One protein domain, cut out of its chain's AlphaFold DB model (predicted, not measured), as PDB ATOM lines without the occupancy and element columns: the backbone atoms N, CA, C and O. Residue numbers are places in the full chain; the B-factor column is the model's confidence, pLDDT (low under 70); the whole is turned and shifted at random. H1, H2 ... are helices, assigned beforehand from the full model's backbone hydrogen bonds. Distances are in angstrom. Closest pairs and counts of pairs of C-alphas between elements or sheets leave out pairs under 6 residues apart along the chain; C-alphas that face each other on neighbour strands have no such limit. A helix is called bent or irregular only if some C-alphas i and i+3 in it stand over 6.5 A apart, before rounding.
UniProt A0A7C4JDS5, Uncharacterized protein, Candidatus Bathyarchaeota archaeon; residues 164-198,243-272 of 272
ATOM      1  N   ASP A 164     127.141 182.838 146.877       91.94
ATOM      2  CA  ASP A 164     128.098 183.849 147.348       91.94
ATOM      3  C   ASP A 164     127.780 184.362 148.758       91.94
ATOM      4  O   ASP A 164     128.680 184.653 149.553       91.94
ATOM      5  N   TYR A 165     126.497 184.478 149.092       91.31
ATOM      6  CA  TYR A 165     126.061 185.002 150.379       91.31
ATOM      7  C   TYR A 165     126.282 183.983 151.503       91.31
ATOM      8  O   TYR A 165     126.910 184.290 152.522       91.31
ATOM      9  N   THR A 166     125.848 182.747 151.287       92.19
ATOM     10  CA  THR A 166     126.014 181.604 152.183       92.19
ATOM     11  C   THR A 166     127.494 181.316 152.416       92.19
ATOM     12  O   THR A 166     127.921 181.164 153.562       92.19
ATOM     13  N   ARG A 167     128.308 181.349 151.351       94.69
ATOM     14  CA  ARG A 167     129.770 181.200 151.401       94.69
ATOM     15  C   ARG A 167     130.408 182.225 152.329       94.69
ATOM     16  O   ARG A 167     131.192 181.863 153.205       94.69
ATOM     17  N   ARG A 168     130.038 183.504 152.195       93.81
ATOM     18  CA  ARG A 168     130.546 184.585 153.058       93.81
ATOM     19  C   ARG A 168     130.197 184.373 154.530       93.81
ATOM     20  O   ARG A 168     131.055 184.598 155.386       93.81
ATOM     21  N   ILE A 169     128.971 183.943 154.833       93.44
ATOM     22  CA  ILE A 169     128.535 183.696 156.216       93.44
ATOM     23  C   ILE A 169     129.289 182.508 156.815       93.44
ATOM     24  O   ILE A 169     129.876 182.640 157.890       93.44
ATOM     25  N   LEU A 170     129.318 181.368 156.116       94.06
ATOM     26  CA  LEU A 170     130.009 180.162 156.575       94.06
ATOM     27  C   LEU A 170     131.497 180.430 156.816       94.06
ATOM     28  O   LEU A 170     132.006 180.087 157.882       94.06
ATOM     29  N   LYS A 171     132.175 181.101 155.876       93.88
ATOM     30  CA  LYS A 171     133.581 181.490 156.040       93.88
ATOM     31  C   LYS A 171     133.796 182.351 157.275       93.88
ATOM     32  O   LYS A 171     134.649 182.024 158.089       93.88
ATOM     33  N   SER A 172     132.977 183.389 157.453       92.38
ATOM     34  CA  SER A 172     133.080 184.277 158.616       92.38
ATOM     35  C   SER A 172     133.002 183.491 159.927       92.38
ATOM     36  O   SER A 172     133.803 183.720 160.826       92.38
ATOM     37  N   TRP A 173     132.085 182.523 160.030       92.12
ATOM     38  CA  TRP A 173     131.961 181.660 161.210       92.12
ATOM     39  C   TRP A 173     133.155 180.720 161.421       92.12
ATOM     40  O   TRP A 173     133.557 180.494 162.566       92.12
ATOM     41  N   LEU A 174     133.702 180.163 160.338       90.75
ATOM     42  CA  LEU A 174     134.836 179.233 160.358       90.75
ATOM     43  C   LEU A 174     136.171 179.929 160.671       90.75
ATOM     44  O   LEU A 174     137.056 179.316 161.273       90.75
ATOM     45  N   GLU A 175     136.303 181.201 160.288       90.75
ATOM     46  CA  GLU A 175     137.477 182.052 160.525       90.75
ATOM     47  C   GLU A 175     137.502 182.670 161.930       90.75
ATOM     48  O   GLU A 175     138.554 183.141 162.374       90.75
ATOM     49  N   LEU A 176     136.369 182.674 162.648       86.88
ATOM     50  CA  LEU A 176     136.328 183.204 164.008       86.88
ATOM     51  C   LEU A 176     137.384 182.506 164.882       86.88
ATOM     52  O   LEU A 176     137.520 181.279 164.844       86.88
ATOM     53  N   PRO A 177     138.119 183.265 165.714       67.12
ATOM     54  CA  PRO A 177     139.100 182.712 166.631       67.12
ATOM     55  C   PRO A 177     138.373 182.064 167.808       67.12
ATOM     56  O   PRO A 177     138.317 182.587 168.919       67.12
ATOM     57  N   TRP A 178     137.793 180.898 167.569       66.00
ATOM     58  CA  TRP A 178     137.430 179.998 168.644       66.00
ATOM     59  C   TRP A 178     138.726 179.544 169.328       66.00
ATOM     60  O   TRP A 178     139.790 179.504 168.701       66.00
ATOM     61  N   TYR A 179     138.661 179.181 170.610       61.66
ATOM     62  CA  TYR A 179     139.765 178.529 171.327       61.66
ATOM     63  C   TYR A 179     139.985 177.101 170.790       61.66
ATOM     64  O   TYR A 179     139.860 176.116 171.516       61.66
ATOM     65  N   PHE A 180     140.249 176.993 169.489       72.06
ATOM     66  CA  PHE A 180     140.456 175.758 168.773       72.06
ATOM     67  C   PHE A 180     141.826 175.196 169.102       72.06
ATOM     68  O   PHE A 180     142.846 175.894 169.080       72.06
ATOM     69  N   ARG A 181     141.850 173.892 169.350       82.69
ATOM     70  CA  ARG A 181     143.081 173.109 169.297       82.69
ATOM     71  C   ARG A 181     143.634 173.145 167.869       82.69
ATOM     72  O   ARG A 181     142.922 173.461 166.917       82.69
ATOM     73  N   ARG A 182     144.910 172.797 167.705       84.31
ATOM     74  CA  ARG A 182     145.566 172.770 166.387       84.31
ATOM     75  C   ARG A 182     144.772 171.958 165.350       84.31
ATOM     76  O   ARG A 182     144.530 172.458 164.262       84.31
ATOM     77  N   GLU A 183     144.317 170.767 165.727       84.38
ATOM     78  CA  GLU A 183     143.540 169.852 164.872       84.38
ATOM     79  C   GLU A 183     142.215 170.472 164.398       84.38
ATOM     80  O   GLU A 183     141.840 170.361 163.237       84.38
ATOM     81  N   GLU A 184     141.531 171.201 165.279       86.44
ATOM     82  CA  GLU A 184     140.260 171.876 164.984       86.44
ATOM     83  C   GLU A 184     140.453 173.044 164.015       86.44
ATOM     84  O   GLU A 184     139.613 173.295 163.151       86.44
ATOM     85  N   ARG A 185     141.592 173.739 164.120       87.12
ATOM     86  CA  ARG A 185     141.981 174.782 163.169       87.12
ATOM     87  C   ARG A 185     142.324 174.197 161.802       87.12
ATOM     88  O   ARG A 185     141.901 174.747 160.793       87.12
ATOM     89  N   GLU A 186     143.073 173.097 161.762       88.38
ATOM     90  CA  GLU A 186     143.385 172.385 160.515       88.38
ATOM     91  C   GLU A 186     142.099 171.886 159.835       88.38
ATOM     92  O   GLU A 186     141.924 172.093 158.634       88.38
ATOM     93  N   TYR A 187     141.155 171.344 160.611       89.69
ATOM     94  CA  TYR A 187     139.826 170.968 160.131       89.69
ATOM     95  C   TYR A 187     139.050 172.165 159.564       89.69
ATOM     96  O   TYR A 187     138.567 172.099 158.434       89.69
ATOM     97  N   SER A 188     138.968 173.275 160.312       90.19
ATOM     98  CA  SER A 188     138.275 174.493 159.863       90.19
ATOM     99  C   SER A 188     138.872 175.036 158.561       90.19
ATOM    100  O   SER A 188     138.138 175.312 157.617       90.19
ATOM    101  N   ASN A 189     140.203 175.095 158.457       90.06
ATOM    102  CA  ASN A 189     140.894 175.536 157.243       90.06
ATOM    103  C   ASN A 189     140.585 174.636 156.037       90.06
ATOM    104  O   ASN A 189     140.372 175.142 154.937       90.06
ATOM    105  N   GLY A 190     140.526 173.315 156.236       91.56
ATOM    106  CA  GLY A 190     140.120 172.382 155.184       91.56
ATOM    107  C   GLY A 190     138.683 172.622 154.714       91.56
ATOM    108  O   GLY A 190     138.415 172.608 153.515       91.56
ATOM    109  N   ILE A 191     137.764 172.917 155.637       92.81
ATOM    110  CA  ILE A 191     136.389 173.287 155.281       92.81
ATOM    111  C   ILE A 191     136.341 174.630 154.563       92.81
ATOM    112  O   ILE A 191     135.579 174.748 153.615       92.81
ATOM    113  N   ILE A 192     137.126 175.632 154.964       93.88
ATOM    114  CA  ILE A 192     137.160 176.934 154.279       93.88
ATOM    115  C   ILE A 192     137.581 176.769 152.816       93.88
ATOM    116  O   ILE A 192     137.013 177.429 151.957       93.88
ATOM    117  N   GLN A 193     138.511 175.866 152.506       93.31
ATOM    118  CA  GLN A 193     138.892 175.599 151.115       93.31
ATOM    119  C   GLN A 193     137.728 175.003 150.312       93.31
ATOM    120  O   GLN A 193     137.435 175.473 149.218       93.31
ATOM    121  N   LEU A 194     137.011 174.026 150.877       94.56
ATOM    122  CA  LEU A 194     135.814 173.433 150.259       94.56
ATOM    123  C   LEU A 194     134.686 174.471 150.092       94.56
ATOM    124  O   LEU A 194     134.154 174.662 149.003       94.56
ATOM    125  N   VAL A 195     134.413 175.175 151.194       94.44
ATOM    126  CA  VAL A 195     133.953 176.562 151.312       94.44
ATOM    127  C   VAL A 195     133.986 177.377 150.029       94.44
ATOM    128  O   VAL A 195     132.984 177.853 149.524       94.44
ATOM    129  N   GLU A 196     135.215 177.570 149.551       93.44
ATOM    130  CA  GLU A 196     135.613 178.508 148.510       93.44
ATOM    131  C   GLU A 196     135.534 177.948 147.098       93.44
ATOM    132  O   GLU A 196     135.277 178.732 146.185       93.44
ATOM    133  N   THR A 197     135.683 176.639 146.907       91.88
ATOM    134  CA  THR A 197     135.754 176.038 145.567       91.88
ATOM    135  C   THR A 197     134.458 175.389 145.114       91.88
ATOM    136  O   THR A 197     134.173 175.370 143.920       91.88
ATOM    137  N   GLU A 198     133.655 174.876 146.042       93.12
ATOM    138  CA  GLU A 198     132.522 174.020 145.692       93.12
ATOM    139  C   GLU A 198     131.218 174.812 145.617       93.12
ATOM    140  O   GLU A 198     131.017 175.775 146.355       93.12
ATOM    141  N   SER A 243     134.696 166.368 155.400       82.12
ATOM    142  CA  SER A 243     135.477 165.303 156.020       82.12
ATOM    143  C   SER A 243     134.864 164.870 157.353       82.12
ATOM    144  O   SER A 243     134.354 165.675 158.143       82.12
ATOM    145  N   PHE A 244     134.911 163.560 157.589       73.62
ATOM    146  CA  PHE A 244     134.266 162.928 158.726       73.62
ATOM    147  C   PHE A 244     135.269 162.189 159.603       73.62
ATOM    148  O   PHE A 244     135.695 161.079 159.294       73.62
ATOM    149  N   ASP A 245     135.621 162.799 160.726       66.94
ATOM    150  CA  ASP A 245     136.604 162.305 161.691       66.94
ATOM    151  C   ASP A 245     135.949 161.515 162.839       66.94
ATOM    152  O   ASP A 245     136.307 161.646 164.009       66.94
ATOM    153  N   GLY A 246     134.939 160.699 162.524       60.62
ATOM    154  CA  GLY A 246     134.216 159.938 163.545       60.62
ATOM    155  C   GLY A 246     133.369 160.824 164.463       60.62
ATOM    156  O   GLY A 246     133.268 160.546 165.656       60.62
ATOM    157  N   TYR A 247     132.730 161.848 163.883       63.59
ATOM    158  CA  TYR A 247     131.801 162.806 164.499       63.59
ATOM    159  C   TYR A 247     132.404 163.923 165.363       63.59
ATOM    160  O   TYR A 247     131.651 164.837 165.696       63.59
ATOM    161  N   TYR A 248     133.689 163.910 165.736       76.44
ATOM    162  CA  TYR A 248     134.191 164.911 166.689       76.44
ATOM    163  C   TYR A 248     134.205 166.322 166.095       76.44
ATOM    164  O   TYR A 248     133.413 167.164 166.523       76.44
ATOM    165  N   SER A 249     135.049 166.591 165.099       82.88
ATOM    166  CA  SER A 249     135.166 167.935 164.521       82.88
ATOM    167  C   SER A 249     133.933 168.292 163.695       82.88
ATOM    168  O   SER A 249     133.464 169.428 163.763       82.88
ATOM    169  N   TYR A 250     133.329 167.316 163.010       86.31
ATOM    170  CA  TYR A 250     132.079 167.532 162.274       86.31
ATOM    171  C   TYR A 250     130.941 168.034 163.180       86.31
ATOM    172  O   TYR A 250     130.345 169.072 162.889       86.31
ATOM    173  N   ASN A 251     130.658 167.362 164.305       83.00
ATOM    174  CA  ASN A 251     129.583 167.794 165.211       83.00
ATOM    175  C   ASN A 251     129.974 169.005 166.062       83.00
ATOM    176  O   ASN A 251     129.098 169.725 166.537       83.00
ATOM    177  N   LYS A 252     131.272 169.210 166.314       84.88
ATOM    178  CA  LYS A 252     131.750 170.315 167.149       84.88
ATOM    179  C   LYS A 252     131.844 171.635 166.384       84.88
ATOM    180  O   LYS A 252     131.618 172.680 166.986       84.88
ATOM    181  N   ILE A 253     132.179 171.590 165.094       89.06
ATOM    182  CA  ILE A 253     132.511 172.774 164.289       89.06
ATOM    183  C   ILE A 253     131.518 172.941 163.140       89.06
ATOM    184  O   ILE A 253     130.741 173.894 163.140       89.06
ATOM    185  N   TRP A 254     131.510 172.014 162.178       91.56
ATOM    186  CA  TRP A 254     130.736 172.187 160.946       91.56
ATOM    187  C   TRP A 254     129.229 172.196 161.193       91.56
ATOM    188  O   TRP A 254     128.544 173.146 160.819       91.56
ATOM    189  N   GLN A 255     128.700 171.151 161.835       88.88
ATOM    190  CA  GLN A 255     127.260 170.978 161.999       88.88
ATOM    191  C   GLN A 255     126.607 172.156 162.749       88.88
ATOM    192  O   GLN A 255     125.566 172.616 162.281       88.88
ATOM    193  N   PRO A 256     127.170 172.698 163.852       89.38
ATOM    194  CA  PRO A 256     126.617 173.883 164.509       89.38
ATOM    195  C   PRO A 256     126.624 175.129 163.617       89.38
ATOM    196  O   PRO A 256     125.612 175.828 163.556       89.38
ATOM    197  N   ILE A 257     127.728 175.385 162.904       92.31
ATOM    198  CA  ILE A 257     127.879 176.550 162.017       92.31
ATOM    199  C   ILE A 257     126.901 176.468 160.845       92.31
ATOM    200  O   ILE A 257     126.147 177.414 160.600       92.31
ATOM    201  N   ALA A 258     126.874 175.328 160.150       92.06
ATOM    202  CA  ALA A 258     125.955 175.092 159.048       92.06
ATOM    203  C   ALA A 258     124.509 175.207 159.539       92.06
ATOM    204  O   ALA A 258     123.722 175.964 158.974       92.06
ATOM    205  N   ARG A 259     124.172 174.557 160.663       89.44
ATOM    206  CA  ARG A 259     122.831 174.641 161.244       89.44
ATOM    207  C   ARG A 259     122.390 176.076 161.481       89.44
ATOM    208  O   ARG A 259     121.306 176.441 161.040       89.44
ATOM    209  N   HIS A 260     123.212 176.863 162.163       89.62
ATOM    210  CA  HIS A 260     122.867 178.242 162.471       89.62
ATOM    211  C   HIS A 260     122.729 179.084 161.199       89.62
ATOM    212  O   HIS A 260     121.746 179.804 161.044       89.62
ATOM    213  N   THR A 261     123.650 178.919 160.248       91.38
ATOM    214  CA  THR A 261     123.631 179.644 158.973       91.38
ATOM    215  C   THR A 261     122.334 179.393 158.206       91.38
ATOM    216  O   THR A 261     121.604 180.337 157.913       91.38
ATOM    217  N   TYR A 262     121.980 178.133 157.941       90.62
ATOM    218  CA  TYR A 262     120.771 177.817 157.171       90.62
ATOM    219  C   TYR A 262     119.474 178.104 157.940       90.62
ATOM    220  O   TYR A 262     118.454 178.389 157.313       90.62
ATOM    221  N   GLN A 263     119.494 178.101 159.278       88.56
ATOM    222  CA  GLN A 263     118.374 178.600 160.083       88.56
ATOM    223  C   GLN A 263     118.169 180.106 159.881       88.56
ATOM    224  O   GLN A 263     117.057 180.523 159.566       88.56
ATOM    225  N   CYS A 264     119.229 180.915 159.970       88.00
ATOM    226  CA  CYS A 264     119.138 182.355 159.722       88.00
ATOM    227  C   CYS A 264     118.684 182.669 158.290       88.00
ATOM    228  O   CYS A 264     117.824 183.525 158.096       88.00
ATOM    229  N   LEU A 265     119.207 181.952 157.292       89.00
ATOM    230  CA  LEU A 265     118.771 182.099 155.898       89.00
ATOM    231  C   LEU A 265     117.286 181.759 155.723       89.00
ATOM    232  O   LEU A 265     116.567 182.468 155.026       89.00
ATOM    233  N   THR A 266     116.813 180.714 156.404       88.38
ATOM    234  CA  THR A 266     115.392 180.345 156.416       88.38
ATOM    235  C   THR A 266     114.531 181.463 157.006       88.38
ATOM    236  O   THR A 266     113.513 181.827 156.424       88.38
ATOM    237  N   GLU A 267     114.941 182.048 158.134       87.50
ATOM    238  CA  GLU A 267     114.222 183.171 158.742       87.50
ATOM    239  C   GLU A 267     114.181 184.404 157.834       87.50
ATOM    240  O   GLU A 267     113.158 185.083 157.781       87.50
ATOM    241  N   LEU A 268     115.271 184.702 157.122       86.38
ATOM    242  CA  LEU A 268     115.323 185.811 156.169       86.38
ATOM    243  C   LEU A 268     114.412 185.569 154.962       86.38
ATOM    244  O   LEU A 268     113.714 186.489 154.546       86.38
ATOM    245  N   TYR A 269     114.390 184.343 154.434       85.06
ATOM    246  CA  TYR A 269     113.540 183.971 153.303       85.06
ATOM    247  C   TYR A 269     112.054 184.205 153.603       85.06
ATOM    248  O   TYR A 269     111.360 184.794 152.790       85.06
ATOM    249  N   TYR A 270     111.578 183.812 154.790       82.38
ATOM    250  CA  TYR A 270     110.164 183.957 155.168       82.38
ATOM    251  C   TYR A 270     109.766 185.349 155.688       82.38
ATOM    252  O   TYR A 270     108.596 185.566 156.002       82.38
ATOM    253  N   ARG A 271     110.715 186.281 155.844       81.69
ATOM    254  CA  ARG A 271     110.426 187.677 156.225       81.69
ATOM    255  C   ARG A 271     110.192 188.596 155.025       81.69
ATOM    256  O   ARG A 271     109.654 189.682 155.231       81.69
ATOM    257  N   ASN A 272     110.624 188.182 153.836       55.88
ATOM    258  CA  ASN A 272     110.418 188.887 152.571       55.88
ATOM    259  C   ASN A 272     109.210 188.315 151.823       55.88
ATOM    260  O   ASN A 272     108.649 189.069 151.000       55.88
TER     261      ASN A 272
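What this domain is: This is residues 164 to 198 and 243 to 272 of the 272 residues of an uncharacterized protein of Candidatus Bathyarchaeota archaeon (UniProt A0A7C4JDS5). A helical hairpin, H1 and H2 side by side, packs on part of a longer helix, H3, whose far end, residues 266 to 269, sticks out with the tail to residue 272. Together they make a small bundle of three helices, its outline elongated at 41 by 22 by 21 A. The 65 printed residues hold H1, H2 and H3 in that order and no named strand; the class is all helix, only just compact, close to loose, with a radius of gyration of the C-alphas of 12.5 A.

Where its parts are: Find C-alpha 164 at (128.098, 183.849, 147.348); from there H1 runs through residues 164 to 175, 16.3 A. H2 takes residues 182 to 197, 23.2 A. H3, residues 248 to 269, covers 31.1 A and ends at C-alpha 269, (113.540, 183.971, 153.303). Look near residue 255 for its kink of 32 degrees; H3 is only just irregular, with C-alphas 252 and 255 6.9 A apart.

How they stand to each other: H1 and H2, a hairpin, touch at a shallow tilt of 12 degrees, opposite ways; their closest C-alphas, Leu 174 and Ser 188, are 5.9 A apart. H1 touches residues 253 to 261 of H3, closest at the C-alphas of Trp 173 and Ile 257, 6.6 A, opposite ways at a tilt of 38 degrees, only just steep. Residues 184 to 188 of H2 touch residues 249 to 254 of H3 at a steep tilt of 42 degrees, the same way; the closest C-alphas, Glu 184 and Ser 249, are 6.5 A apart. Every O i to N i+4 pair is within hydrogen-bond range in H1 and H2, and 16 of 18 in H3.

The domain as a whole: The C-alphas farthest apart, Arg 182 and Asn 272, are 41.1 A apart. Residues 199 to 242 are not printed, and 13.8 A separate C-alphas 198 and 243 across this cut. The link from H1 to H2 is short. Look for pLDDT under 70 at residues 177 to 179, 245 to 247 and 272.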